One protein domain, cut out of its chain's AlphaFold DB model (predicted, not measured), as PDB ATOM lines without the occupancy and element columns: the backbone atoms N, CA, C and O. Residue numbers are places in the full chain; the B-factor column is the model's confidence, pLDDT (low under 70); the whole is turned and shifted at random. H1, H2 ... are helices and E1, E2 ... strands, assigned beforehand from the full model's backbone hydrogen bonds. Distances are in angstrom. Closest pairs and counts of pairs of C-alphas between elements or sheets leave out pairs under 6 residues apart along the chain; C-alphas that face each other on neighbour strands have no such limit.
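AT A GLANCE: This is residues 491 to 530 of the 531 residues of the protein "DUF2341 domain-containing protein" of Methanococcus aeolicus (strain ATCC BAA-1280 / DSM 17508 / OCM 812 / Nankai-3) (UniProt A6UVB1). Two strands, E1 and E2, run side by side as a short antiparallel ribbon, with the short helix H1 packed on E2 and a second short helix, H2, lying beyond H1 on the side away from the ribbon. After H2, residues 514 to 521 lead the backbone back to the ribbon to start E2, and the last helix, H3, follows directly on E2 at the end of the ribbon where E1 begins. The printed part has 40 residues with three named helices and two named strands, in the order E1, H1, H2, E2, H3, and the class is mixed, helices and strands. The sheet has the order E1 - E2 and is antiparallel. The whole is compact, with a radius of gyration of the C-alphas of 9.0 A, and its rounded outline spans 24 by 18 by 15 A.

HOW THE PARTS SIT: Residues 491 to 494 come before strand E1, residues 495 to 499, whose neighbour in the sheet is strand E2, residues 522 to 526. The two are antiparallel, with an angle of 150 degrees between their N-to-C directions. C-alphas that face each other are those of Tyr 495 and Pro 526, 4.3 A apart, those of Tyr 497 and Tyr 524, 4.7 A apart, and those of Asn 499 and Val 522, 4.6 A apart. Across the pair, N 496 and O 525 are within hydrogen-bond range at 2.9 A, and so are N 523 and O 498 at 3.1 A. A tight link of 2 residues leads from E1 to helix H1, residues 502 to 506. Between H1 and E2 there are 11 pairs of C-alphas within 8 A, the closest being those of Tyr 506 and Gly 523, 4.6 A apart. Between H1 and E1 there is 1 such pair, the C-alphas of Val 498 and Tyr 506, 8.0 A apart. Next comes helix H2, residues 510 to 513, which is close to H1 but not clearly touching it; their closest C-alphas are those of Gly 504 and Gly 510, 6.3 A apart. E1 and H2 are apart. Helix H3, residues 527 to 530, is apart from both H1 and H2, while the closest C-alphas of E1 and H3, those of Tyr 495 and Lys 527, are 5.1 A apart. In H1, 0 of 1 O i to N i+4 pairs and 2 of 2 O i to N i+3 pairs are within hydrogen-bond range; H2 and H3, with 4 residues each, are too short for an O i to N i+4 pair, and in each the one O i to N i+3 pair is within range.

IN THESE COORDINATES: E1 runs from Tyr 495, with its C-alpha at (60.078, 12.485, 104.330), to Asn 499, and is 13.0 A long from first to last C-alpha. H1 goes from Glu 502, with its C-alpha at (50.296, 11.344, 92.567), to Tyr 506 and measures 7.5 A. H2, from Gly 510 to Thr 513, measures 5.2 A. E2 runs from Val 522 to Pro 526 over 13.3 A. H3, from Lys 527 to Ile 530, also measures 5.2 A and ends with C-alpha 530 at (59.676, 20.517, 98.850).

THE WHOLE: The two C-alphas farthest apart are those of Glu 493 and Asp 517, at 25.0 A, and the first and last printed C-alphas, those of Asp 491 and Ile 530, are 15.2 A apart. The printed part has no cut. The links E1 to H1, H1 to H2 and E2 to H3 are tight, the link H2 to E2 is short with 8 residues, and there is no long link. The mean pLDDT of the printed part is 91.2, that of H3 is 86, and no printed residue is under 70.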
ATOM      1  N   ASP A 491      61.617   7.659 106.366       90.94
ATOM      2  CA  ASP A 491      62.201   8.322 107.536       90.94
ATOM      3  C   ASP A 491      61.441   9.635 107.843       90.94
ATOM      4  O   ASP A 491      61.457  10.554 107.017       90.94
ATOM      5  N   PRO A 492      60.780   9.773 109.010       89.25
ATOM      6  CA  PRO A 492      59.981  10.957 109.335       89.25
ATOM      7  C   PRO A 492      60.809  12.249 109.434       89.25
ATOM      8  O   PRO A 492      60.261  13.350 109.304       89.25
ATOM      9  N   GLU A 493      62.125  12.154 109.641       88.06
ATOM     10  CA  GLU A 493      63.003  13.324 109.616       88.06
ATOM     11  C   GLU A 493      63.221  13.833 108.188       88.06
ATOM     12  O   GLU A 493      63.343  15.042 107.993       88.06
ATOM     13  N   GLN A 494      63.163  12.954 107.183       88.31
ATOM     14  CA  GLN A 494      63.560  13.243 105.798       88.31
ATOM     15  C   GLN A 494      62.398  13.212 104.798       88.31
ATOM     16  O   GLN A 494      62.541  13.704 103.679       88.31
ATOM     17  N   TYR A 495      61.241  12.678 105.190       92.44
ATOM     18  CA  TYR A 495      60.078  12.485 104.330       92.44
ATOM     19  C   TYR A 495      58.804  13.039 104.954       92.44
ATOM     20  O   TYR A 495      58.677  13.167 106.173       92.44
ATOM     21  N   ILE A 496      57.831  13.322 104.094       94.56
ATOM     22  CA  ILE A 496      56.450  13.568 104.488       94.56
ATOM     23  C   ILE A 496      55.537  12.505 103.880       94.56
ATOM     24  O   ILE A 496      55.713  12.088 102.734       94.56
ATOM     25  N   TYR A 497      54.558  12.056 104.658       94.88
ATOM     26  CA  TYR A 497      53.513  11.176 104.149       94.88
ATOM     27  C   TYR A 497      52.622  11.942 103.167       94.88
ATOM     28  O   TYR A 497      52.175  13.052 103.466       94.88
ATOM     29  N   VAL A 498      52.339  11.336 102.017       94.38
ATOM     30  CA  VAL A 498      51.452  11.883 100.988       94.38
ATOM     31  C   VAL A 498      50.383  10.860 100.607       94.38
ATOM     32  O   VAL A 498      50.626   9.652 100.587       94.38
ATOM     33  N   ASN A 499      49.179  11.350 100.310       94.00
ATOM     34  CA  ASN A 499      48.025  10.544  99.913       94.00
ATOM     35  C   ASN A 499      47.320  11.209  98.723       94.00
ATOM     36  O   ASN A 499      47.093  12.418  98.737       94.00
ATOM     37  N   GLY A 500      46.987  10.422  97.703       87.50
ATOM     38  CA  GLY A 500      46.364  10.865  96.461       87.50
ATOM     39  C   GLY A 500      46.901  10.101  95.251       87.50
ATOM     40  O   GLY A 500      47.778   9.250  95.369       87.50
ATOM     41  N   THR A 501      46.395  10.413  94.061       80.88
ATOM     42  CA  THR A 501      46.801   9.718  92.827       80.88
ATOM     43  C   THR A 501      48.297   9.882  92.533       80.88
ATOM     44  O   THR A 501      48.962   8.914  92.183       80.88
ATOM     45  N   GLU A 502      48.860  11.074  92.758       87.94
ATOM     46  CA  GLU A 502      50.296  11.344  92.567       87.94
ATOM     47  C   GLU A 502      51.175  10.742  93.673       87.94
ATOM     48  O   GLU A 502      52.360  10.490  93.462       87.94
ATOM     49  N   ALA A 503      50.605  10.449  94.848       90.94
ATOM     50  CA  ALA A 503      51.348   9.842  95.952       90.94
ATOM     51  C   ALA A 503      51.851   8.433  95.606       90.94
ATOM     52  O   ALA A 503      52.879   8.011  96.130       90.94
ATOM     53  N   GLY A 504      51.183   7.735  94.680       90.19
ATOM     54  CA  GLY A 504      51.642   6.446  94.170       90.19
ATOM     55  C   GLY A 504      53.016   6.511  93.491       90.19
ATOM     56  O   GLY A 504      53.743   5.515  93.527       90.19
ATOM     57  N   ASN A 505      53.409   7.665  92.933       93.81
ATOM     58  CA  ASN A 505      54.744   7.875  92.349       93.81
ATOM     59  C   ASN A 505      55.837   7.888  93.426       93.81
ATOM     60  O   ASN A 505      56.981   7.536  93.160       93.81
ATOM     61  N   TYR A 506      55.465   8.252  94.653       94.81
ATOM     62  CA  TYR A 506      56.327   8.264  95.833       94.81
ATOM     63  C   TYR A 506      56.132   7.028  96.708       94.81
ATOM     64  O   TYR A 506      56.498   7.048  97.876       94.81
ATOM     65  N   SER A 507      55.515   5.968  96.192       94.31
ATOM     66  CA  SER A 507      55.448   4.680  96.884       94.31
ATOM     67  C   SER A 507      56.808   3.968  96.857       94.31
ATOM     68  O   SER A 507      57.691   4.315  96.070       94.31
ATOM     69  N   ILE A 508      56.960   2.895  97.642       92.75
ATOM     70  CA  ILE A 508      58.196   2.095  97.667       92.75
ATOM     71  C   ILE A 508      58.562   1.480  96.305       92.75
ATOM     72  O   ILE A 508      59.731   1.210  96.054       92.75
ATOM     73  N   ILE A 509      57.582   1.271  95.419       94.00
ATOM     74  CA  ILE A 509      57.815   0.851  94.030       94.00
ATOM     75  C   ILE A 509      58.051   2.069  93.128       94.00
ATOM     76  O   ILE A 509      58.956   2.032  92.299       94.00
ATOM     77  N   GLY A 510      57.287   3.152  93.301       92.75
ATOM     78  CA  GLY A 510      57.399   4.366  92.481       92.75
ATOM     79  C   GLY A 510      58.772   5.045  92.577       92.75
ATOM     80  O   GLY A 510      59.322   5.506  91.576       92.75
ATOM     81  N   ILE A 511      59.425   4.996  93.742       93.94
ATOM     82  CA  ILE A 511      60.803   5.500  93.870       93.94
ATOM     83  C   ILE A 511      61.831   4.656  93.090       93.94
ATOM     84  O   ILE A 511      62.902   5.150  92.740       93.94
ATOM     85  N   LEU A 512      61.510   3.400  92.748       95.31
ATOM     86  CA  LEU A 512      62.350   2.540  91.901       95.31
ATOM     87  C   LEU A 512      62.169   2.834  90.401       95.31
ATOM     88  O   LEU A 512      62.945   2.324  89.593       95.31
ATOM     89  N   THR A 513      61.183   3.661  90.030       94.12
ATOM     90  CA  THR A 513      60.871   4.068  88.646       94.12
ATOM     91  C   THR A 513      61.185   5.539  88.382       94.12
ATOM     92  O   THR A 513      60.719   6.123  87.408       94.12
ATOM     93  N   ASN A 514      61.962   6.178  89.258       91.50
ATOM     94  CA  ASN A 514      62.221   7.613  89.194       91.50
ATOM     95  C   ASN A 514      60.940   8.468  89.230       91.50
ATOM     96  O   ASN A 514      60.869   9.490  88.550       91.50
ATOM     97  N   THR A 515      59.913   8.043  89.977       89.31
ATOM     98  CA  THR A 515      58.598   8.712  90.084       89.31
ATOM     99  C   THR A 515      57.814   8.812  88.766       89.31
ATOM    100  O   THR A 515      56.894   9.618  88.653       89.31
ATOM    101  N   THR A 516      58.151   8.000  87.758       86.00
ATOM    102  CA  THR A 516      57.494   8.046  86.435       86.00
ATOM    103  C   THR A 516      56.155   7.314  86.388       86.00
ATOM    104  O   THR A 516      55.360   7.564  85.484       86.00
ATOM    105  N   ASP A 517      55.907   6.418  87.345       89.81
ATOM    106  CA  ASP A 517      54.721   5.567  87.378       89.81
ATOM    107  C   ASP A 517      54.251   5.310  88.814       89.81
ATOM    108  O   ASP A 517      55.058   5.211  89.746       89.81
ATOM    109  N   SER A 518      52.936   5.184  88.978       90.00
ATOM    110  CA  SER A 518      52.268   5.120  90.277       90.00
ATOM    111  C   SER A 518      52.042   3.680  90.740       90.00
ATOM    112  O   SER A 518      51.590   2.832  89.969       90.00
ATOM    113  N   TRP A 519      52.274   3.399  92.024       92.94
ATOM    114  CA  TRP A 519      51.888   2.132  92.651       92.94
ATOM    115  C   TRP A 519      51.067   2.377  93.921       92.94
ATOM    116  O   TRP A 519      51.601   2.720  94.974       92.94
ATOM    117  N   GLY A 520      49.748   2.207  93.809       90.44
ATOM    118  CA  GLY A 520      48.797   2.560  94.867       90.44
ATOM    119  C   GLY A 520      48.512   4.064  94.925       90.44
ATOM    120  O   GLY A 520      48.728   4.783  93.954       90.44
ATOM    121  N   THR A 521      48.002   4.542  96.062       93.31
ATOM    122  CA  THR A 521      47.603   5.953  96.263       93.31
ATOM    123  C   THR A 521      48.265   6.602  97.479       93.31
ATOM    124  O   THR A 521      47.808   7.638  97.958       93.31
ATOM    125  N   VAL A 522      49.304   5.974  98.030       94.25
ATOM    126  CA  VAL A 522      50.000   6.423  99.241       94.25
ATOM    127  C   VAL A 522      51.509   6.301  99.050       94.25
ATOM    128  O   VAL A 522      51.981   5.381  98.378       94.25
ATOM    129  N   GLY A 523      52.267   7.219  99.645       94.94
ATOM    130  CA  GLY A 523      53.718   7.269  99.500       94.94
ATOM    131  C   GLY A 523      54.393   8.195 100.505       94.94
ATOM    132  O   GLY A 523      53.727   8.876 101.289       94.94
ATOM    133  N   TYR A 524      55.721   8.235 100.462       95.12
ATOM    134  CA  TYR A 524      56.533   9.181 101.223       95.12
ATOM    135  C   TYR A 524      57.318  10.072 100.263       95.12
ATOM    136  O   TYR A 524      58.234   9.612  99.583       95.12
ATOM    137  N   LYS A 525      56.971  11.363 100.224       94.06
ATOM    138  CA  LYS A 525      57.659  12.359  99.398       94.06
ATOM    139  C   LYS A 525      58.869  12.916 100.162       94.06
ATOM    140  O   LYS A 525      58.706  13.307 101.323       94.06
ATOM    141  N   PRO A 526      60.076  12.944  99.571       92.00
ATOM    142  CA  PRO A 526      61.260  13.434 100.263       92.00
ATOM    143  C   PRO A 526      61.178  14.949 100.487       92.00
ATOM    144  O   PRO A 526      60.873  15.713  99.570       92.00
ATOM    145  N   LYS A 527      61.492  15.400 101.707       89.38
ATOM    146  CA  LYS A 527      61.443  16.817 102.097       89.38
ATOM    147  C   LYS A 527      62.355  17.689 101.245       89.38
ATOM    148  O   LYS A 527      61.948  18.784 100.904       89.38
ATOM    149  N   ILE A 528      63.517  17.184 100.818       86.94
ATOM    150  CA  ILE A 528      64.470  17.920  99.961       86.94
ATOM    151  C   ILE A 528      63.872  18.364  98.614       86.94
ATOM    152  O   ILE A 528      64.380  19.280  97.973       86.94
ATOM    153  N   GLU A 529      62.796  17.731  98.150       86.94
ATOM    154  CA  GLU A 529      62.097  18.178  96.945       86.94
ATOM    155  C   GLU A 529      61.210  19.403  97.224       86.94
ATOM    156  O   GLU A 529      61.059  20.251  96.355       86.94
ATOM    157  N   ILE A 530      60.679  19.521  98.443       82.12
ATOM    158  CA  ILE A 530      59.676  20.517  98.850       82.12
ATOM    159  C   ILE A 530      60.324  21.721  99.542       82.12
ATOM    160  O   ILE A 530      59.984  22.862  99.252       82.12
TER     161      ILE A 530